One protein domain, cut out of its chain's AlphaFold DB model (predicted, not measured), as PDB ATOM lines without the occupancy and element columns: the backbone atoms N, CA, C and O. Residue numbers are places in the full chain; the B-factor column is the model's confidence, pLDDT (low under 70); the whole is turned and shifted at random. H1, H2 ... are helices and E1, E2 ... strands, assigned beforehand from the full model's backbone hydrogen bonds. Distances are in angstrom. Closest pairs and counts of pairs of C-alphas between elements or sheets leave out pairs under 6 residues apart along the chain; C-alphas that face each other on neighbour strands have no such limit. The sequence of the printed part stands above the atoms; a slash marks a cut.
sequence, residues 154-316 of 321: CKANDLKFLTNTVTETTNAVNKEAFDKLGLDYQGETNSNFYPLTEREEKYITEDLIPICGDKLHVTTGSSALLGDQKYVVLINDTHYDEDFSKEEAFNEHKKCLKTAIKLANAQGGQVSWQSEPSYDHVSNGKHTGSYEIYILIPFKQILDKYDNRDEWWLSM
ATOM      1  N   CYS A 154     194.904  77.684  49.851       44.78
ATOM      2  CA  CYS A 154     193.603  77.875  49.197       44.78
ATOM      3  C   CYS A 154     192.478  77.536  50.185       44.78
ATOM      4  O   CYS A 154     192.667  76.698  51.075       44.78
ATOM      5  N   LYS A 155     191.303  78.170  50.066       49.00
ATOM      6  CA  LYS A 155     190.163  77.819  50.927       49.00
ATOM      7  C   LYS A 155     189.687  76.411  50.579       49.00
ATOM      8  O   LYS A 155     189.566  76.078  49.404       49.00
ATOM      9  N   ALA A 156     189.360  75.612  51.594       51.16
ATOM     10  CA  ALA A 156     188.841  74.258  51.391       51.16
ATOM     11  C   ALA A 156     187.573  74.254  50.513       51.16
ATOM     12  O   ALA A 156     187.399  73.370  49.683       51.16
ATOM     13  N   ASN A 157     186.744  75.301  50.616       53.88
ATOM     14  CA  ASN A 157     185.509  75.449  49.836       53.88
ATOM     15  C   ASN A 157     185.724  75.658  48.326       53.88
ATOM     16  O   ASN A 157     184.779  75.481  47.561       53.88
ATOM     17  N   ASP A 158     186.933  76.022  47.890       62.16
ATOM     18  CA  ASP A 158     187.245  76.187  46.465       62.16
ATOM     19  C   ASP A 158     187.657  74.852  45.812       62.16
ATOM     20  O   ASP A 158     187.761  74.763  44.585       62.16
ATOM     21  N   LEU A 159     187.871  73.801  46.617       71.75
ATOM     22  CA  LEU A 159     188.230  72.468  46.146       71.75
ATOM     23  C   LEU A 159     186.991  71.689  45.722       71.75
ATOM     24  O   LEU A 159     186.118  71.360  46.524       71.75
ATOM     25  N   LYS A 160     186.948  71.319  44.443       83.44
ATOM     26  CA  LYS A 160     185.945  70.394  43.921       83.44
ATOM     27  C   LYS A 160     186.554  69.005  43.866       83.44
ATOM     28  O   LYS A 160     187.284  68.693  42.928       83.44
ATOM     29  N   PHE A 161     186.279  68.183  44.874       85.62
ATOM     30  CA  PHE A 161     186.710  66.785  44.869       85.62
ATOM     31  C   PHE A 161     186.174  66.077  43.629       85.62
ATOM     32  O   PHE A 161     184.994  66.190  43.315       85.62
ATOM     33  N   LEU A 162     187.046  65.386  42.907       84.81
ATOM     34  CA  LEU A 162     186.740  64.682  41.662       84.81
ATOM     35  C   LEU A 162     186.334  63.234  41.930       84.81
ATOM     36  O   LEU A 162     185.465  62.692  41.249       84.81
ATOM     37  N   THR A 163     186.942  62.643  42.951       76.56
ATOM     38  CA  THR A 163     186.671  61.291  43.434       76.56
ATOM     39  C   THR A 163     186.248  61.359  44.898       76.56
ATOM     40  O   THR A 163     186.768  62.187  45.653       76.56
ATOM     41  N   ASN A 164     185.272  60.544  45.300       66.56
ATOM     42  CA  ASN A 164     185.220  60.104  46.688       66.56
ATOM     43  C   ASN A 164     186.294  59.022  46.850       66.56
ATOM     44  O   ASN A 164     186.685  58.395  45.867       66.56
ATOM     45  N   THR A 165     186.810  58.878  48.066       61.25
ATOM     46  CA  THR A 165     187.859  57.937  48.461       61.25
ATOM     47  C   THR A 165     187.971  56.735  47.508       61.25
ATOM     48  O   THR A 165     187.078  55.892  47.458       61.25
ATOM     49  N   VAL A 166     189.084  56.678  46.766       57.81
ATOM     50  CA  VAL A 166     189.511  55.640  45.809       57.81
ATOM     51  C   VAL A 166     189.118  55.881  44.348       57.81
ATOM     52  O   VAL A 166     190.021  56.154  43.559       57.81
ATOM     53  N   THR A 167     187.847  55.777  43.942       57.59
ATOM     54  CA  THR A 167     187.508  55.785  42.495       57.59
ATOM     55  C   THR A 167     186.076  56.176  42.119       57.59
ATOM     56  O   THR A 167     185.776  56.187  40.926       57.59
ATOM     57  N   GLU A 168     185.149  56.477  43.036       64.94
ATOM     58  CA  GLU A 168     183.807  56.869  42.572       64.94
ATOM     59  C   GLU A 168     183.771  58.359  42.243       64.94
ATOM     60  O   GLU A 168     184.190  59.217  43.023       64.94
ATOM     61  N   THR A 169     183.263  58.678  41.057       67.94
ATOM     62  CA  THR A 169     183.108  60.057  40.610       67.94
ATOM     63  C   THR A 169     182.191  60.817  41.563       67.94
ATOM     64  O   THR A 169     181.071  60.382  41.836       67.94
ATOM     65  N   THR A 170     182.618  61.987  42.039       70.69
ATOM     66  CA  THR A 170     181.687  62.869  42.752       70.69
ATOM     67  C   THR A 170     180.770  63.583  41.756       70.69
ATOM     68  O   THR A 170     181.104  63.787  40.590       70.69
ATOM     69  N   ASN A 171     179.630  64.077  42.239       70.25
ATOM     70  CA  ASN A 171     178.745  64.935  41.443       70.25
ATOM     71  C   ASN A 171     179.216  66.405  41.381       70.25
ATOM     72  O   ASN A 171     178.471  67.263  40.909       70.25
ATOM     73  N   ALA A 172     180.413  66.732  41.889       69.44
ATOM     74  CA  ALA A 172     180.889  68.115  41.987       69.44
ATOM     75  C   ALA A 172     181.323  68.705  40.633       69.44
ATOM     76  O   ALA A 172     181.401  69.927  40.481       69.44
ATOM     77  N   VAL A 173     181.609  67.848  39.650       75.88
ATOM     78  CA  VAL A 173     182.020  68.225  38.294       75.88
ATOM     79  C   VAL A 173     181.344  67.334  37.252       75.88
ATOM     80  O   VAL A 173     180.887  66.237  37.556       75.88
ATOM     81  N   ASN A 174     181.287  67.799  36.006       83.31
ATOM     82  CA  ASN A 174     180.755  67.026  34.889       83.31
ATOM     83  C   ASN A 174     181.619  67.199  33.631       83.31
ATOM     84  O   ASN A 174     182.481  68.079  33.564       83.31
ATOM     85  N   LYS A 175     181.341  66.370  32.620       86.88
ATOM     86  CA  LYS A 175     182.016  66.377  31.318       86.88
ATOM     87  C   LYS A 175     182.063  67.763  30.670       86.88
ATOM     88  O   LYS A 175     183.113  68.189  30.209       86.88
ATOM     89  N   GLU A 176     180.941  68.483  30.662       85.50
ATOM     90  CA  GLU A 176     180.842  69.794  30.008       85.50
ATOM     91  C   GLU A 176     181.794  70.824  30.637       85.50
ATOM     92  O   GLU A 176     182.394  71.633  29.929       85.50
ATOM     93  N   ALA A 177     181.964  70.784  31.961       83.56
ATOM     94  CA  ALA A 177     182.925  71.635  32.655       83.56
ATOM     95  C   ALA A 177     184.373  71.304  32.253       83.56
ATOM     96  O   ALA A 177     185.163  72.217  32.034       83.56
ATOM     97  N   PHE A 178     184.709  70.021  32.109       88.06
ATOM     98  CA  PHE A 178     186.040  69.586  31.682       88.06
ATOM     99  C   PHE A 178     186.326  69.956  30.225       88.06
ATOM    100  O   PHE A 178     187.389  70.504  29.942       88.06
ATOM    101  N   ASP A 179     185.355  69.751  29.328       86.12
ATOM    102  CA  ASP A 179     185.455  70.150  27.921       86.12
ATOM    103  C   ASP A 179     185.724  71.661  27.791       86.12
ATOM    104  O   ASP A 179     186.582  72.081  27.017       86.12
ATOM    105  N   LYS A 180     185.027  72.490  28.584       85.50
ATOM    106  CA  LYS A 180     185.218  73.953  28.611       85.50
ATOM    107  C   LYS A 180     186.597  74.374  29.121       85.50
ATOM    108  O   LYS A 180     187.120  75.384  28.661       85.50
ATOM    109  N   LEU A 181     187.158  73.626  30.069       84.00
ATOM    110  CA  LEU A 181     188.482  73.880  30.645       84.00
ATOM    111  C   LEU A 181     189.620  73.245  29.828       84.00
ATOM    112  O   LEU A 181     190.784  73.472  30.140       84.00
ATOM    113  N   GLY A 182     189.306  72.457  28.792       85.81
ATOM    114  CA  GLY A 182     190.306  71.728  28.010       85.81
ATOM    115  C   GLY A 182     191.018  70.637  28.814       85.81
ATOM    116  O   GLY A 182     192.197  70.381  28.584       85.81
ATOM    117  N   LEU A 183     190.325  70.034  29.782       87.81
ATOM    118  CA  LEU A 183     190.865  68.990  30.648       87.81
ATOM    119  C   LEU A 183     190.585  67.598  30.086       87.81
ATOM    120  O   LEU A 183     189.450  67.289  29.733       87.81
ATOM    121  N   ASP A 184     191.600  66.736  30.102       91.62
ATOM    122  CA  ASP A 184     191.449  65.327  29.735       91.62
ATOM    123  C   ASP A 184     190.690  64.539  30.818       91.62
ATOM    124  O   ASP A 184     190.833  64.801  32.016       91.62
ATOM    125  N   TYR A 185     189.911  63.539  30.409       92.44
ATOM    126  CA  TYR A 185     189.153  62.638  31.286       92.44
ATOM    127  C   TYR A 185     188.923  61.280  30.602       92.44
ATOM    128  O   TYR A 185     189.174  61.127  29.406       92.44
ATOM    129  N   GLN A 186     188.457  60.286  31.358       90.75
ATOM    130  CA  GLN A 186     188.023  58.984  30.848       90.75
ATOM    131  C   GLN A 186     186.513  58.964  30.553       90.75
ATOM    132  O   GLN A 186     185.709  59.589  31.247       90.75
ATOM    133  N   GLY A 187     186.128  58.180  29.543       81.44
ATOM    134  CA  GLY A 187     184.734  57.948  29.157       81.44
ATOM    135  C   GLY A 187     184.194  58.919  28.103       81.44
ATOM    136  O   GLY A 187     184.562  60.086  28.042       81.44
ATOM    137  N   GLU A 188     183.301  58.428  27.240       63.53
ATOM    138  CA  GLU A 188     182.866  59.153  26.029       63.53
ATOM    139  C   GLU A 188     181.517  59.888  26.180       63.53
ATOM    140  O   GLU A 188     181.152  60.714  25.344       63.53
ATOM    141  N   THR A 189     180.751  59.609  27.241       60.75
ATOM    142  CA  THR A 189     179.394  60.152  27.451       60.75
ATOM    143  C   THR A 189     179.184  60.599  28.895       60.75
ATOM    144  O   THR A 189     179.863  60.117  29.796       60.75
ATOM    145  N   ASN A 190     178.213  61.489  29.144       60.81
ATOM    146  CA  ASN A 190     177.906  61.992  30.495       60.81
ATOM    147  C   ASN A 190     177.588  60.877  31.506       60.81
ATOM    148  O   ASN A 190     177.876  61.033  32.685       60.81
ATOM    149  N   SER A 191     177.011  59.761  31.054       68.19
ATOM    150  CA  SER A 191     176.703  58.595  31.891       68.19
ATOM    151  C   SER A 191     177.922  57.730  32.234       68.19
ATOM    152  O   SER A 191     177.829  56.922  33.149       68.19
ATOM    153  N   ASN A 192     179.045  57.904  31.527       75.06
ATOM    154  CA  ASN A 192     180.293  57.155  31.716       75.06
ATOM    155  C   ASN A 192     181.474  58.085  32.052       75.06
ATOM    156  O   ASN A 192     182.623  57.705  31.848       75.06
ATOM    157  N   PHE A 193     181.209  59.319  32.486       84.94
ATOM    158  CA  PHE A 193     182.249  60.306  32.758       84.94
ATOM    159  C   PHE A 193     183.058  59.921  34.001       84.94
ATOM    160  O   PHE A 193     182.500  59.775  35.092       84.94
ATOM    161  N   TYR A 194     184.375  59.830  33.833       89.69
ATOM    162  CA  TYR A 194     185.318  59.654  34.925       89.69
ATOM    163  C   TYR A 194     186.435  60.712  34.838       89.69
ATOM    164  O   TYR A 194     187.141  60.776  33.832       89.69
ATOM    165  N   PRO A 195     186.607  61.576  35.854       89.69
ATOM    166  CA  PRO A 195     187.379  62.820  35.748       89.69
ATOM    167  C   PRO A 195     188.899  62.630  35.693       89.69
ATOM    168  O   PRO A 195     189.629  63.591  35.445       89.69
ATOM    169  N   LEU A 196     189.400  61.422  35.940       91.88
ATOM    170  CA  LEU A 196     190.824  61.112  35.863       91.88
ATOM    171  C   LEU A 196     191.121  60.346  34.578       91.88
ATOM    172  O   LEU A 196     190.346  59.490  34.166       91.88
ATOM    173  N   THR A 197     192.264  60.616  33.959       92.56
ATOM    174  CA  THR A 197     192.822  59.781  32.886       92.56
ATOM    175  C   THR A 197     193.359  58.459  33.449       92.56
ATOM    176  O   THR A 197     193.699  58.387  34.630       92.56
ATOM    177  N   GLU A 198     193.537  57.431  32.608       91.31
ATOM    178  CA  GLU A 198     194.103  56.135  33.043       91.31
ATOM    179  C   GLU A 198     195.506  56.275  33.664       91.31
ATOM    180  O   GLU A 198     195.953  55.440  34.451       91.31
ATOM    181  N   ARG A 199     196.250  57.319  33.273       92.62
ATOM    182  CA  ARG A 199     197.573  57.614  33.836       92.62
ATOM    183  C   ARG A 199     197.470  58.253  35.213       92.62
ATOM    184  O   ARG A 199     198.260  57.901  36.078       92.62
ATOM    185  N   GLU A 200     196.533  59.175  35.402       93.19
ATOM    186  CA  GLU A 200     196.309  59.867  36.676       93.19
ATOM    187  C   GLU A 200     195.733  58.926  37.734       93.19
ATOM    188  O   GLU A 200     196.190  58.934  38.872       93.19
ATOM    189  N   GLU A 201     194.791  58.068  37.350       90.31
ATOM    190  CA  GLU A 201     194.143  57.105  38.246       90.31
ATOM    191  C   GLU A 201     195.146  56.198  38.973       90.31
ATOM    192  O   GLU A 201     194.983  55.915  40.154       90.31
ATOM    193  N   LYS A 202     196.254  55.830  38.318       89.88
ATOM    194  CA  LYS A 202     197.322  55.002  38.911       89.88
ATOM    195  C   LYS A 202     198.011  55.633  40.122       89.88
ATOM    196  O   LYS A 202     198.749  54.937  40.814       89.88
ATOM    197  N   TYR A 203     197.823  56.930  40.356       89.12
ATOM    198  CA  TYR A 203     198.397  57.659  41.488       89.12
ATOM    199  C   TYR A 203     197.422  57.822  42.663       89.12
ATOM    200  O   TYR A 203     197.825  58.350  43.698       89.12
ATOM    201  N   ILE A 204     196.178  57.354  42.522       86.88
ATOM    202  CA  ILE A 204     195.153  57.370  43.569       86.88
ATOM    203  C   ILE A 204     195.006  55.963  44.159       86.88
ATOM    204  O   ILE A 204     194.946  54.978  43.430       86.88
ATOM    205  N   THR A 205     194.996  55.853  45.489       80.88
ATOM    206  CA  THR A 205     194.851  54.566  46.202       80.88
ATOM    207  C   THR A 205     194.448  54.775  47.656       80.88
ATOM    208  O   THR A 205     194.745  55.818  48.247       80.88
ATOM    209  N   GLU A 206     193.790  53.776  48.240       77.69
ATOM    210  CA  GLU A 206     193.302  53.772  49.624       77.69
ATOM    211  C   GLU A 206     194.379  53.383  50.641       77.69
ATOM    212  O   GLU A 206     194.202  52.481  51.454       77.69
ATOM    213  N   ASP A 207     195.521  54.056  50.596       82.50
ATOM    214  CA  ASP A 207     196.608  53.789  51.527       82.50
ATOM    215  C   ASP A 207     196.737  54.937  52.532       82.50
ATOM    216  O   ASP A 207     196.689  56.112  52.160       82.50
ATOM    217  N   LEU A 208     196.910  54.591  53.812       87.25
ATOM    218  CA  LEU A 208     197.373  55.511  54.849       87.25
ATOM    219  C   LEU A 208     198.889  55.365  54.961       87.25
ATOM    220  O   LEU A 208     199.386  54.319  55.382       87.25
ATOM    221  N   ILE A 209     199.621  56.405  54.576       86.81
ATOM    222  CA  ILE A 209     201.071  56.327  54.407       86.81
ATOM    223  C   ILE A 209     201.764  57.362  55.301       86.81
ATOM    224  O   ILE A 209     201.449  58.555  55.209       86.81
ATOM    225  N   PRO A 210     202.740  56.948  56.130       90.69
ATOM    226  CA  PRO A 210     203.608  57.882  56.828       90.69
ATOM    227  C   PRO A 210     204.620  58.497  55.854       90.69
ATOM    228  O   PRO A 210     205.325  57.792  55.127       90.69
ATOM    229  N   ILE A 211     204.727  59.824  55.849       91.12
ATOM    230  CA  ILE A 211     205.642  60.577  54.979       91.12
ATOM    231  C   ILE A 211     206.416  61.644  55.765       91.12
ATOM    232  O   ILE A 211     206.136  61.923  56.933       91.12
ATOM    233  N   CYS A 212     207.433  62.232  55.129       87.25
ATOM    234  CA  CYS A 212     208.308  63.248  55.720       87.25
ATOM    235  C   CYS A 212     208.962  62.808  57.043       87.25
ATOM    236  O   CYS A 212     209.035  63.579  58.002       87.25
ATOM    237  N   GLY A 213     209.439  61.562  57.099       86.94
ATOM    238  CA  GLY A 213     210.013  60.980  58.310       86.94
ATOM    239  C   GLY A 213     208.987  60.800  59.428       86.94
ATOM    240  O   GLY A 213     209.288  61.151  60.565       86.94
ATOM    241  N   ASP A 214     207.799  60.288  59.087       89.00
ATOM    242  CA  ASP A 214     206.705  59.959  60.020       89.00
ATOM    243  C   ASP A 214     206.011  61.171  60.671       89.00
ATOM    244  O   ASP A 214     205.263  61.063  61.638       89.00
ATOM    245  N   LYS A 215     206.248  62.370  60.131       88.50
ATOM    246  CA  LYS A 215     205.657  63.624  60.630       88.50
ATOM    247  C   LYS A 215     204.247  63.883  60.110       88.50
ATOM    248  O   LYS A 215     203.570  64.776  60.616       88.50
ATOM    249  N   LEU A 216     203.853  63.185  59.051       91.88
ATOM    250  CA  LEU A 216     202.540  63.272  58.426       91.88
ATOM    251  C   LEU A 216     202.060  61.859  58.127       91.88
ATOM    252  O   LEU A 216     202.829  61.056  57.602       91.88
ATOM    253  N   HIS A 217     200.790  61.601  58.407       92.25
ATOM    254  CA  HIS A 217     200.104  60.370  58.037       92.25
ATOM    255  C   HIS A 217     199.003  60.757  57.065       92.25
ATOM    256  O   HIS A 217     198.030  61.397  57.461       92.25
ATOM    257  N   VAL A 218     199.198  60.445  55.785       91.81
ATOM    258  CA  VAL A 218     198.301  60.925  54.734       91.81
ATOM    259  C   VAL A 218     197.543  59.797  54.068       91.81
ATOM    260  O   VAL A 218     198.106  58.732  53.825       91.81
ATOM    261  N   THR A 219     196.288  60.057  53.711       89.69
ATOM    262  CA  THR A 219     195.556  59.220  52.759       89.69
ATOM    263  C   THR A 219     195.767  59.729  51.336       89.69
ATOM    264  O   THR A 219     195.794  60.937  51.098       89.69
ATOM    265  N   THR A 220     195.937  58.815  50.379       83.94
ATOM    266  CA  THR A 220     196.185  59.120  48.950       83.94
ATOM    267  C   THR A 220     194.969  58.853  48.056       83.94
ATOM    268  O   THR A 220     195.095  58.737  46.837       83.94
ATOM    269  N   GLY A 221     193.789  58.699  48.656       81.25
ATOM    270  CA  GLY A 221     192.584  58.219  47.977       81.25
ATOM    271  C   GLY A 221     191.786  59.293  47.242       81.25
ATOM    272  O   GLY A 221     190.736  58.972  46.699       81.25
ATOM    273  N   SER A 222     192.239  60.546  47.234       88.00
ATOM    274  CA  SER A 222     191.420  61.674  46.793       88.00
ATOM    275  C   SER A 222     192.091  62.483  45.692       88.00
ATOM    276  O   SER A 222     193.308  62.681  45.661       88.00
ATOM    277  N   SER A 223     191.269  63.020  44.797       91.62
ATOM    278  CA  SER A 223     191.671  63.988  43.780       91.62
ATOM    279  C   SER A 223     190.719  65.179  43.765       91.62
ATOM    280  O   SER A 223     189.549  65.059  44.128       91.62
ATOM    281  N   ALA A 224     191.213  66.345  43.354       90.00
ATOM    282  CA  ALA A 224     190.424  67.573  43.316       90.00
ATOM    283  C   ALA A 224     190.745  68.427  42.090       90.00
ATOM    284  O   ALA A 224     191.848  68.388  41.544       90.00
ATOM    285  N   LEU A 225     189.761  69.223  41.683       84.56
ATOM    286  CA  LEU A 225     189.898  70.320  40.740       84.56
ATOM    287  C   LEU A 225     189.922  71.631  41.522       84.56
ATOM    288  O   LEU A 225     189.028  71.902  42.326       84.56
ATOM    289  N   LEU A 226     190.931  72.449  41.240       80.75
ATOM    290  CA  LEU A 226     191.028  73.821  41.720       80.75
ATOM    291  C   LEU A 226     191.385  74.713  40.535       80.75
ATOM    292  O   LEU A 226     192.438  74.539  39.919       80.75
ATOM    293  N   GLY A 227     190.486  75.637  40.200       80.19
ATOM    294  CA  GLY A 227     190.577  76.399  38.956       80.19
ATOM    295  C   GLY A 227     190.457  75.483  37.736       80.19
ATOM    296  O   GLY A 227     189.464  74.774  37.579       80.19
ATOM    297  N   ASP A 228     191.479  75.503  36.889       81.56
ATOM    298  CA  ASP A 228     191.615  74.730  35.652       81.56
ATOM    299  C   ASP A 228     192.608  73.563  35.784       81.56
ATOM    300  O   ASP A 228     193.056  73.013  34.781       81.56
ATOM    301  N   GLN A 229     192.965  73.162  37.009       84.62
ATOM    302  CA  GLN A 229     194.015  72.175  37.245       84.62
ATOM    303  C   GLN A 229     193.575  71.046  38.180       84.62
ATOM    304  O   GLN A 229     192.950  71.267  39.219       84.62
ATOM    305  N   LYS A 230     193.941  69.814  37.807       91.69
ATOM    306  CA  LYS A 230     193.700  68.602  38.599       91.69
ATOM    307  C   LYS A 230     194.867  68.318  39.547       91.69
ATOM    308  O   LYS A 230     196.037  68.409  39.160       91.69
ATOM    309  N   TYR A 231     194.533  67.895  40.758       91.94
ATOM    310  CA  TYR A 231     195.470  67.600  41.836       91.94
ATOM    311  C   TYR A 231     195.223  66.204  42.404       91.94
ATOM    312  O   TYR A 231     194.070  65.800  42.575       91.94
ATOM    313  N   VAL A 232     196.305  65.514  42.766       92.62
ATOM    314  CA  VAL A 232     196.239  64.492  43.814       92.62
ATOM    315  C   VAL A 232     196.134  65.216  45.150       92.62
ATOM    316  O   VAL A 232     196.849  66.195  45.387       92.62
ATOM    317  N   VAL A 233     195.239  64.743  46.010       92.12
ATOM    318  CA  VAL A 233     195.017  65.292  47.343       92.12
ATOM    319  C   VAL A 233     195.523  64.290  48.368       92.12
ATOM    320  O   VAL A 233     194.957  63.209  48.510       92.12
ATOM    321  N   LEU A 234     196.572  64.665  49.096       92.62
ATOM    322  CA  LEU A 234     196.996  63.935  50.288       92.62
ATOM    323  C   LEU A 234     196.292  64.542  51.499       92.62
ATOM    324  O   LEU A 234     196.418  65.747  51.724       92.62
ATOM    325  N   ILE A 235     195.562  63.740  52.269       92.12
ATOM    326  CA  ILE A 235     194.797  64.234  53.422       92.12
ATOM    327  C   ILE A 235     195.495  63.801  54.703       92.12
ATOM    328  O   ILE A 235     195.546  62.609  54.990       92.12
ATOM    329  N   ASN A 236     196.027  64.755  55.466       93.50
ATOM    330  CA  ASN A 236     196.482  64.500  56.832       93.50
ATOM    331  C   ASN A 236     195.355  64.852  57.803       93.50
ATOM    332  O   ASN A 236     195.016  66.032  57.928       93.50
ATOM    333  N   ASP A 237     194.837  63.852  58.506       92.25
ATOM    334  CA  ASP A 237     193.811  64.011  59.536       92.25
ATOM    335  C   ASP A 237     194.444  64.012  60.938       92.25
ATOM    336  O   ASP A 237     195.277  63.168  61.268       92.25
ATOM    337  N   THR A 238     194.066  64.988  61.760       92.12
ATOM    338  CA  THR A 238     194.354  65.032  63.196       92.12
ATOM    339  C   THR A 238     193.041  64.946  63.975       92.12
ATOM    340  O   THR A 238     192.372  65.958  64.211       92.12
ATOM    341  N   HIS A 239     192.690  63.725  64.376       93.19
ATOM    342  CA  HIS A 239     191.492  63.423  65.156       93.19
ATOM    343  C   HIS A 239     191.620  63.896  66.610       93.19
ATOM    344  O   HIS A 239     192.711  63.843  67.170       93.19
ATOM    345  N   TYR A 240     190.513  64.316  67.227       93.38
ATOM    346  CA  TYR A 240     190.385  64.528  68.670       93.38
ATOM    347  C   TYR A 240     189.146  63.831  69.226       93.38
ATOM    348  O   TYR A 240     188.109  63.736  68.561       93.38
ATOM    349  N   ASP A 241     189.254  63.392  70.473       93.56
ATOM    350  CA  ASP A 241     188.228  62.668  71.216       93.56
ATOM    351  C   ASP A 241     188.406  62.854  72.741       93.56
ATOM    352  O   ASP A 241     188.839  63.910  73.207       93.56
ATOM    353  N   GLU A 242     188.011  61.858  73.541       88.88
ATOM    354  CA  GLU A 242     188.130  61.889  75.002       88.88
ATOM    355  C   GLU A 242     189.569  61.726  75.519       88.88
ATOM    356  O   GLU A 242     189.870  62.221  76.606       88.88
ATOM    357  N   ASP A 243     190.442  61.084  74.742       90.38
ATOM    358  CA  ASP A 243     191.834  60.808  75.106       90.38
ATOM    359  C   ASP A 243     192.800  61.851  74.524       90.38
ATOM    360  O   ASP A 243     193.926  61.996  75.007       90.38
ATOM    361  N   PHE A 244     192.361  62.600  73.510       92.00
ATOM    362  CA  PHE A 244     193.148  63.649  72.875       92.00
ATOM    363  C   PHE A 244     192.304  64.897  72.643       92.00
ATOM    364  O   PHE A 244     191.381  64.898  71.832       92.00
ATOM    365  N   SER A 245     192.606  65.977  73.365       90.88
ATOM    366  CA  SER A 245     191.740  67.154  73.382       90.88
ATOM    367  C   SER A 245     191.759  67.934  72.062       90.88
ATOM    368  O   SER A 245     192.743  67.948  71.320       90.88
ATOM    369  N   LYS A 246     190.688  68.698  71.807       87.88
ATOM    370  CA  LYS A 246     190.595  69.607  70.649       87.88
ATOM    371  C   LYS A 246     191.761  70.605  70.580       87.88
ATOM    372  O   LYS A 246     192.233  70.927  69.493       87.88
ATOM    373  N   GLU A 247     192.248  71.089  71.725       86.25
ATOM    374  CA  GLU A 247     193.405  71.994  71.778       86.25
ATOM    375  C   GLU A 247     194.712  71.280  71.399       86.25
ATOM    376  O   GLU A 247     195.521  71.832  70.645       86.25
ATOM    377  N   GLU A 248     194.922  70.054  71.883       88.88
ATOM    378  CA  GLU A 248     196.085  69.239  71.524       88.88
ATOM    379  C   GLU A 248     196.085  68.899  70.034       88.88
ATOM    380  O   GLU A 248     197.100  69.121  69.366       88.88
ATOM    381  N   ALA A 249     194.935  68.498  69.486       87.00
ATOM    382  CA  ALA A 249     194.780  68.266  68.055       87.00
ATOM    383  C   ALA A 249     195.019  69.525  67.230       87.00
ATOM    384  O   ALA A 249     195.750  69.475  66.247       87.00
ATOM    385  N   PHE A 250     194.513  70.685  67.650       81.62
ATOM    386  CA  PHE A 250     194.804  71.933  66.949       81.62
ATOM    387  C   PHE A 250     196.301  72.291  66.985       81.62
ATOM    388  O   PHE A 250     196.863  72.815  66.016       81.62
ATOM    389  N   ASN A 251     196.980  72.026  68.102       78.25
ATOM    390  CA  ASN A 251     198.417  72.248  68.222       78.25
ATOM    391  C   ASN A 251     199.228  71.296  67.339       78.25
ATOM    392  O   ASN A 251     200.199  71.748  66.729       78.25
ATOM    393  N   GLU A 252     198.829  70.031  67.237       82.50
ATOM    394  CA  GLU A 252     199.458  69.056  66.346       82.50
ATOM    395  C   GLU A 252     199.186  69.379  64.872       82.50
ATOM    396  O   GLU A 252     200.128  69.499  64.093       82.50
ATOM    397  N   HIS A 253     197.945  69.719  64.522       81.31
ATOM    398  CA  HIS A 253     197.537  70.211  63.201       81.31
ATOM    399  C   HIS A 253     198.421  71.366  62.706       81.31
ATOM    400  O   HIS A 253     198.915  71.359  61.578       81.31
ATOM    401  N   LYS A 254     198.736  72.340  63.574       78.69
ATOM    402  CA  LYS A 254     199.670  73.439  63.250       78.69
ATOM    403  C   LYS A 254     201.112  72.971  63.023       78.69
ATOM    404  O   LYS A 254     201.837  73.608  62.255       78.69
ATOM    405  N   LYS A 255     201.571  71.918  63.709       77.38
ATOM    406  CA  LYS A 255     202.905  71.339  63.470       77.38
ATOM    407  C   LYS A 255     202.925  70.601  62.134       77.38
ATOM    408  O   LYS A 255     203.818  70.873  61.330       77.38
ATOM    409  N   CYS A 256     201.921  69.765  61.873       80.44
ATOM    410  CA  CYS A 256     201.740  69.063  60.606       80.44
ATOM    411  C   CYS A 256     201.678  70.047  59.430       80.44
ATOM    412  O   CYS A 256     202.374  69.846  58.437       80.44
ATOM    413  N   LEU A 257     200.971  71.177  59.568       79.06
ATOM    414  CA  LEU A 257     200.868  72.203  58.523       79.06
ATOM    415  C   LEU A 257     202.238  72.703  58.041       79.06
ATOM    416  O   LEU A 257     202.452  72.865  56.841       79.06
ATOM    417  N   LYS A 258     203.198  72.911  58.950       76.12
ATOM    418  CA  LYS A 258     204.549  73.360  58.570       76.12
ATOM    419  C   LYS A 258     205.261  72.333  57.693       76.12
ATOM    420  O   LYS A 258     205.914  72.711  56.723       76.12
ATOM    421  N   THR A 259     205.136  71.052  58.031       79.50
ATOM    422  CA  THR A 259     205.703  69.950  57.244       79.50
ATOM    423  C   THR A 259     204.982  69.819  55.901       79.50
ATOM    424  O   THR A 259     205.633  69.718  54.864       79.50
ATOM    425  N   ALA A 260     203.652  69.919  55.903       77.94
ATOM    426  CA  ALA A 260     202.822  69.842  54.708       77.94
ATOM    427  C   ALA A 260     203.147  70.950  53.695       77.94
ATOM    428  O   ALA A 260     203.287  70.666  52.510       77.94
ATOM    429  N   ILE A 261     203.356  72.193  54.150       75.88
ATOM    430  CA  ILE A 261     203.768  73.314  53.286       75.88
ATOM    431  C   ILE A 261     205.120  73.029  52.623       75.88
ATOM    432  O   ILE A 261     205.280  73.259  51.425       75.88
ATOM    433  N   LYS A 262     206.101  72.522  53.381       76.25
ATOM    434  CA  LYS A 262     207.417  72.179  52.822       76.25
ATOM    435  C   LYS A 262     207.313  71.082  51.768       76.25
ATOM    436  O   LYS A 262     207.907  71.213  50.702       76.25
ATOM    437  N   LEU A 263     206.547  70.032  52.061       82.31
ATOM    438  CA  LEU A 263     206.300  68.943  51.124       82.31
ATOM    439  C   LEU A 263     205.620  69.449  49.850       82.31
ATOM    440  O   LEU A 263     206.101  69.168  48.755       82.31
ATOM    441  N   ALA A 264     204.539  70.218  49.994       78.06
ATOM    442  CA  ALA A 264     203.810  70.800  48.874       78.06
ATOM    443  C   ALA A 264     204.751  71.617  47.982       78.06
ATOM    444  O   ALA A 264     204.850  71.340  46.791       78.06
ATOM    445  N   ASN A 265     205.533  72.530  48.565       72.94
ATOM    446  CA  ASN A 265     206.506  73.334  47.824       72.94
ATOM    447  C   ASN A 265     207.540  72.466  47.085       72.94
ATOM    448  O   ASN A 265     207.823  72.714  45.915       72.94
ATOM    449  N   ALA A 266     208.078  71.427  47.733       76.38
ATOM    450  CA  ALA A 266     209.055  70.518  47.125       76.38
ATOM    451  C   ALA A 266     208.486  69.708  45.943       76.38
ATOM    452  O   ALA A 266     209.235  69.272  45.066       76.38
ATOM    453  N   GLN A 267     207.166  69.518  45.912       80.19
ATOM    454  CA  GLN A 267     206.444  68.818  44.849       80.19
ATOM    455  C   GLN A 267     205.757  69.787  43.864       80.19
ATOM    456  O   GLN A 267     204.988  69.349  43.011       80.19
ATOM    457  N   GLY A 268     206.026  71.097  43.958       76.00
ATOM    458  CA  GLY A 268     205.412  72.113  43.092       76.00
ATOM    459  C   GLY A 268     203.901  72.268  43.300       76.00
ATOM    460  O   GLY A 268     203.183  72.631  42.371       76.00
ATOM    461  N   GLY A 269     203.423  71.930  44.494       78.88
ATOM    462  CA  GLY A 269     202.030  71.980  44.911       78.88
ATOM    463  C   GLY A 269     201.743  73.063  45.947       78.88
ATOM    464  O   GLY A 269     202.540  73.970  46.186       78.88
ATOM    465  N   GLN A 270     200.579  72.944  46.578       80.19
ATOM    466  CA  GLN A 270     200.083  73.878  47.589       80.19
ATOM    467  C   GLN A 270     199.306  73.143  48.685       80.19
ATOM    468  O   GLN A 270     199.131  71.927  48.617       80.19
ATOM    469  N   VAL A 271     198.854  73.860  49.712       78.62
ATOM    470  CA  VAL A 271     198.058  73.271  50.798       78.62
ATOM    471  C   VAL A 271     196.712  73.974  50.924       78.62
ATOM    472  O   VAL A 271     196.599  75.170  50.677       78.62
ATOM    473  N   SER A 272     195.693  73.252  51.366       79.00
ATOM    474  CA  SER A 272     194.470  73.824  51.909       79.00
ATOM    475  C   SER A 272     194.338  73.410  53.365       79.00
ATOM    476  O   SER A 272     194.617  72.270  53.733       79.00
ATOM    477  N   TRP A 273     193.976  74.371  54.201       81.06
ATOM    478  CA  TRP A 273     193.939  74.223  55.646       81.06
ATOM    479  C   TRP A 273     192.938  75.208  56.234       81.06
ATOM    480  O   TRP A 273     192.719  76.289  55.682       81.06
ATOM    481  N   GLN A 274     192.377  74.854  57.384       67.44
ATOM    482  CA  GLN A 274     191.486  75.710  58.152       67.44
ATOM    483  C   GLN A 274     191.783  75.634  59.651       67.44
ATOM    484  O   GLN A 274     192.246  74.611  60.165       67.44
ATOM    485  N   SER A 275     191.522  76.748  60.344       71.44
ATOM    486  CA  SER A 275     191.671  76.867  61.799       71.44
ATOM    487  C   SER A 275     190.536  76.207  62.572       71.44
ATOM    488  O   SER A 275     190.697  75.905  63.752       71.44
ATOM    489  N   GLU A 276     189.404  76.001  61.908       75.31
ATOM    490  CA  GLU A 276     188.254  75.284  62.437       75.31
ATOM    491  C   GLU A 276     188.339  73.797  62.068       75.31
ATOM    492  O   GLU A 276     188.938  73.449  61.047       75.31
ATOM    493  N   PRO A 277     187.775  72.905  62.895       76.75
ATOM    494  CA  PRO A 277     187.696  71.487  62.570       76.75
ATOM    495  C   PRO A 277     186.853  71.244  61.309       76.75
ATOM    496  O   PRO A 277     185.874  71.941  61.048       76.75
ATOM    497  N   SER A 278     187.236  70.226  60.540       81.19
ATOM    498  CA  SER A 278     186.528  69.798  59.320       81.19
ATOM    499  C   SER A 278     185.273  68.995  59.661       81.19
ATOM    500  O   SER A 278     184.267  69.063  58.959       81.19
ATOM    501  N   TYR A 279     185.313  68.302  60.797       83.62
ATOM    502  CA  TYR A 279     184.180  67.652  61.430       83.62
ATOM    503  C   TYR A 279     184.223  67.947  62.928       83.62
ATOM    504  O   TYR A 279     185.271  67.805  63.551       83.62
ATOM    505  N   ASP A 280     183.098  68.373  63.504       87.94
ATOM    506  CA  ASP A 280     182.982  68.654  64.935       87.94
ATOM    507  C   ASP A 280     181.622  68.189  65.452       87.94
ATOM    508  O   ASP A 280     180.578  68.688  65.025       87.94
ATOM    509  N   HIS A 281     181.621  67.204  66.347       87.19
ATOM    510  CA  HIS A 281     180.405  66.552  66.804       87.19
ATOM    511  C   HIS A 281     180.438  66.249  68.301       87.19
ATOM    512  O   HIS A 281     181.422  65.761  68.855       87.19
ATOM    513  N   VAL A 282     179.301  66.464  68.961       85.44
ATOM    514  CA  VAL A 282     179.091  66.070  70.356       85.44
ATOM    515  C   VAL A 282     178.043  64.961  70.397       85.44
ATOM    516  O   VAL A 282     176.872  65.198  70.113       85.44
ATOM    517  N   SER A 283     178.455  63.742  70.755       80.00
ATOM    518  CA  SER A 283     177.573  62.576  70.903       80.00
ATOM    519  C   SER A 283     177.619  62.055  72.329       80.00
ATOM    520  O   SER A 283     178.695  61.741  72.824       80.00
ATOM    521  N   ASN A 284     176.473  61.912  73.000       80.69
ATOM    522  CA  ASN A 284     176.401  61.351  74.359       80.69
ATOM    523  C   ASN A 284     177.360  62.021  75.370       80.69
ATOM    524  O   ASN A 284     177.910  61.358  76.245       80.69
ATOM    525  N   GLY A 285     177.589  63.331  75.231       77.62
ATOM    526  CA  GLY A 285     178.532  64.086  76.067       77.62
ATOM    527  C   GLY A 285     180.012  63.896  75.712       77.62
ATOM    528  O   GLY A 285     180.853  64.530  76.338       77.62
ATOM    529  N   LYS A 286     180.333  63.077  74.703       82.12
ATOM    530  CA  LYS A 286     181.675  62.946  74.133       82.12
ATOM    531  C   LYS A 286     181.837  63.903  72.963       82.12
ATOM    532  O   LYS A 286     181.012  63.918  72.048       82.12
ATOM    533  N   HIS A 287     182.893  64.702  73.013       87.62
ATOM    534  CA  HIS A 287     183.262  65.641  71.963       87.62
ATOM    535  C   HIS A 287     184.291  64.966  71.062       87.62
ATOM    536  O   HIS A 287     185.323  64.526  71.552       87.62
ATOM    537  N   THR A 288     183.994  64.844  69.773       91.75
ATOM    538  CA  THR A 288     184.893  64.256  68.779       91.75
ATOM    539  C   THR A 288     184.922  65.124  67.534       91.75
ATOM    540  O   THR A 288     183.936  65.786  67.200       91.75
ATOM    541  N   GLY A 289     186.051  65.135  66.847       92.62
ATOM    542  CA  GLY A 289     186.184  65.845  65.594       92.62
ATOM    543  C   GLY A 289     187.539  65.632  64.952       92.62
ATOM    544  O   GLY A 289     188.365  64.863  65.441       92.62
ATOM    545  N   SER A 290     187.757  66.306  63.835       91.38
ATOM    546  CA  SER A 290     188.989  66.198  63.065       91.38
ATOM    547  C   SER A 290     189.417  67.529  62.483       91.38
ATOM    548  O   SER A 290     188.606  68.379  62.103       91.38
ATOM    549  N   TYR A 291     190.727  67.687  62.373       85.94
ATOM    550  CA  TYR A 291     191.366  68.747  61.620       85.94
ATOM    551  C   TYR A 291     192.055  68.153  60.392       85.94
ATOM    552  O   TYR A 291     192.877  67.254  60.531       85.94
ATOM    553  N   GLU A 292     191.771  68.686  59.203       88.56
ATOM    554  CA  GLU A 292     192.317  68.156  57.950       88.56
ATOM    555  C   GLU A 292     193.238  69.171  57.264       88.56
ATOM    556  O   GLU A 292     192.934  70.366  57.169       88.56
ATOM    557  N   ILE A 293     194.391  68.688  56.800       86.38
ATOM    558  CA  ILE A 293     195.257  69.390  55.847       86.38
ATOM    559  C   ILE A 293     195.137  68.668  54.514       86.38
ATOM    560  O   ILE A 293     195.467  67.486  54.423       86.38
ATOM    561  N   TYR A 294     194.759  69.398  53.472       88.88
ATOM    562  CA  TYR A 294     194.796  68.901  52.103       88.88
ATOM    563  C   TYR A 294     196.092  69.358  51.439       88.88
ATOM    564  O   TYR A 294     196.311  70.550  51.237       88.88
ATOM    565  N   ILE A 295     196.964  68.422  51.089       90.75
ATOM    566  CA  ILE A 295     198.198  68.687  50.348       90.75
ATOM    567  C   ILE A 295     197.902  68.418  48.879       90.75
ATOM    568  O   ILE A 295     197.633  67.286  48.483       90.75
ATOM    569  N   LEU A 296     197.917  69.476  48.081       87.44
ATOM    570  CA  LEU A 296     197.482  69.474  46.695       87.44
ATOM    571  C   LEU A 296     198.710  69.436  45.797       87.44
ATOM    572  O   LEU A 296     199.406  70.443  45.646       87.44
ATOM    573  N   ILE A 297     198.966  68.288  45.177       91.50
ATOM    574  CA  ILE A 297     200.082  68.115  44.246       91.50
ATOM    575  C   ILE A 297     199.505  67.966  42.835       91.50
ATOM    576  O   ILE A 297     198.725  67.042  42.595       91.50
ATOM    577  N   PRO A 298     199.842  68.858  41.888       91.81
ATOM    578  CA  PRO A 298     199.275  68.773  40.556       91.81
ATOM    579  C   PRO A 298     199.649  67.477  39.846       91.81
ATOM    580  O   PRO A 298     200.828  67.124  39.795       91.81
ATOM    581  N   PHE A 299     198.680  66.834  39.190       93.56
ATOM    582  CA  PHE A 299     198.955  65.624  38.406       93.56
ATOM    583  C   PHE A 299     200.044  65.850  37.364       93.56
ATOM    584  O   PHE A 299     200.929  65.017  37.216       93.56
ATOM    585  N   LYS A 300     200.033  67.007  36.696       89.62
ATOM    586  CA  LYS A 300     201.066  67.376  35.724       89.62
ATOM    587  C   LYS A 300     202.479  67.301  36.316       89.62
ATOM    588  O   LYS A 300     203.350  66.694  35.711       89.62
ATOM    589  N   GLN A 301     202.690  67.841  37.519       89.62
ATOM    590  CA  GLN A 301     204.006  67.816  38.170       89.62
ATOM    591  C   GLN A 301     204.455  66.392  38.512       89.62
ATOM    592  O   GLN A 301     205.637  66.072  38.407       89.62
ATOM    593  N   ILE A 302     203.513  65.534  38.908       93.25
ATOM    594  CA  ILE A 302     203.795  64.128  39.208       93.25
ATOM    595  C   ILE A 302     204.165  63.390  37.916       93.25
ATOM    596  O   ILE A 302     205.221  62.770  37.836       93.25
ATOM    597  N   LEU A 303     203.318  63.503  36.892       93.62
ATOM    598  CA  LEU A 303     203.444  62.783  35.624       93.62
ATOM    599  C   LEU A 303     204.637  63.234  34.772       93.62
ATOM    600  O   LEU A 303     205.111  62.445  33.958       93.62
ATOM    601  N   ASP A 304     205.101  64.476  34.940       91.75
ATOM    602  CA  ASP A 304     206.291  65.001  34.262       91.75
ATOM    603  C   ASP A 304     207.598  64.528  34.932       91.75
ATOM    604  O   ASP A 304     208.654  64.550  34.299       91.75
ATOM    605  N   LYS A 305     207.551  64.124  36.212       91.31
ATOM    606  CA  LYS A 305     208.746  63.853  37.032       91.31
ATOM    607  C   LYS A 305     208.944  62.383  37.397       91.31
ATOM    608  O   LYS A 305     210.088  61.980  37.594       91.31
ATOM    609  N   TYR A 306     207.870  61.613  37.533       93.12
ATOM    610  CA  TYR A 306     207.924  60.234  38.014       93.12
ATOM    611  C   TYR A 306     207.303  59.284  36.993       93.12
ATOM    612  O   TYR A 306     206.225  59.544  36.451       93.12
ATOM    613  N   ASP A 307     207.973  58.156  36.758       88.88
ATOM    614  CA  ASP A 307     207.508  57.151  35.800       88.88
ATOM    615  C   ASP A 307     206.378  56.295  36.385       88.88
ATOM    616  O   ASP A 307     205.538  55.752  35.659       88.88
ATOM    617  N   ASN A 308     206.346  56.167  37.712       90.50
ATOM    618  CA  ASN A 308     205.349  55.397  38.436       90.50
ATOM    619  C   ASN A 308     205.088  55.945  39.847       90.50
ATOM    620  O   ASN A 308     205.836  56.751  40.404       90.50
ATOM    621  N   ARG A 309     203.997  55.449  40.431       89.25
ATOM    622  CA  ARG A 309     203.511  55.814  41.762       89.25
ATOM    623  C   ARG A 309     204.523  55.535  42.871       89.25
ATOM    624  O   ARG A 309     204.710  56.383  43.738       89.25
ATOM    625  N   ASP A 310     205.177  54.377  42.848       89.69
ATOM    626  CA  ASP A 310     206.065  53.963  43.935       89.69
ATOM    627  C   ASP A 310     207.302  54.877  44.010       89.69
ATOM    628  O   ASP A 310     207.711  55.286  45.096       89.69
ATOM    629  N   GLU A 311     207.852  55.293  42.868       91.88
ATOM    630  CA  GLU A 311     208.918  56.302  42.812       91.88
ATOM    631  C   GLU A 311     208.480  57.655  43.370       91.88
ATOM    632  O   GLU A 311     209.203  58.270  44.164       91.88
ATOM    633  N   TRP A 312     207.287  58.113  42.982       91.62
ATOM    634  CA  TRP A 312     206.729  59.349  43.513       91.62
ATOM    635  C   TRP A 312     206.592  59.287  45.037       91.62
ATOM    636  O   TRP A 312     207.020  60.207  45.736       91.62
ATOM    637  N   TRP A 313     206.090  58.183  45.579       88.44
ATOM    638  CA  TRP A 313     205.966  57.979  47.020       88.44
ATOM    639  C   TRP A 313     207.300  57.954  47.750       88.44
ATOM    640  O   TRP A 313     207.462  58.646  48.758       88.44
ATOM    641  N   LEU A 314     208.282  57.217  47.226       89.62
ATOM    642  CA  LEU A 314     209.631  57.180  47.789       89.62
ATOM    643  C   LEU A 314     210.244  58.585  47.882       89.62
ATOM    644  O   LEU A 314     210.996  58.862  48.821       89.62
ATOM    645  N   SER A 315     209.886  59.491  46.964       89.31
ATOM    646  CA  SER A 315     210.343  60.885  46.992       89.31
ATOM    647  C   SER A 315     209.840  61.682  48.205       89.31
ATOM    648  O   SER A 315     210.473  62.665  48.589       89.31
ATOM    649  N   MET A 316     208.737  61.256  48.828       89.56
ATOM    650  CA  MET A 316     208.073  61.954  49.935       89.56
ATOM    651  C   MET A 316     208.385  61.348  51.309       89.56
ATOM    652  O   MET A 316     208.087  61.961  52.333       89.56
TER     653      MET A 316
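This is residues 154 to 316 of the 321 residues of an uncharacterized protein of Vibrio alginolyticus (UniProt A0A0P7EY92). A strongly twisted sheet is built round the long strands E3 and E6, side by side, with the long helix H3 packed on it; the helices H1, H2 and H4 lie toward one end of the long axis, and the hairpin of E5 and E6 makes the other. The 163 printed residues have five named helices and six named strands, in the order H1 H2 E1 E2 E3 H3 E4 E5 E6 H4 H5. The sheet is branched at E6 and its neighbour pairs are antiparallel; the class is mixed. The whole is compact, with a radius of gyration of the C-alphas of 16.6 A and spans of 50 by 35 by 24 A.

Start at residues 160 to 161, which pair antiparallel with residues 224 to 225 of E2, residues 216 to 226. H1, residues 175 to 181, is not on the sheet; H2, residues 198 to 201, only grazes it with residues 200 to 201. E1, residues 208 to 211, E2 and E3, residues 229 to 240, form a meander, each strand the antiparallel neighbour of the one before: look at N 209 and O 218, 2.9 A, and N 224 and O 231, 3.0 A. E2 bends by 82 degrees at residue 221. H3, residues 246 to 266, is on the sheet; its closest C-alphas to E6, residues 286 to 298, are Ala 264 and Ile 295, 6.2 A. E3 lies on one side of E6, with N 234 and O 295 at 2.9 A. On the other side lie E4, residues 270 to 273, with N 272 and O 294 at 2.8 A, and E5, residues 279 to 283, with N 281 and O 288 at 2.8 A. H4, residues 299 to 305, is on the sheet, over none of its strands; its closest C-alphas to E3 are Phe 299 and Tyr 231, 5.3 A. H5, residues 309 to 316, only grazes the sheet with residues 313 to 316. Every O i to N i+4 pair is within hydrogen-bond range in H1, against 15 of 17 in H3, 2 of 3 in H4 and 3 of 4 in H5; H2 is too short for one.

Find C-alpha 175 at (182.016, 66.377, 31.318), where H1 begins. E3 runs 32.5 A, H3 29.9 A and E6 38.4 A. H5 ends at C-alpha 316, (208.073, 61.954, 49.935).

The C-alphas farthest apart are those of Glu 188 and Gly 285, 50.5 A. The printed part has no cut, and the link from H1 to H2 is long. Mean pLDDT of the printed part is 83.2; 17 residues are under 70, among them residues 154 to 158 and 164 to 169.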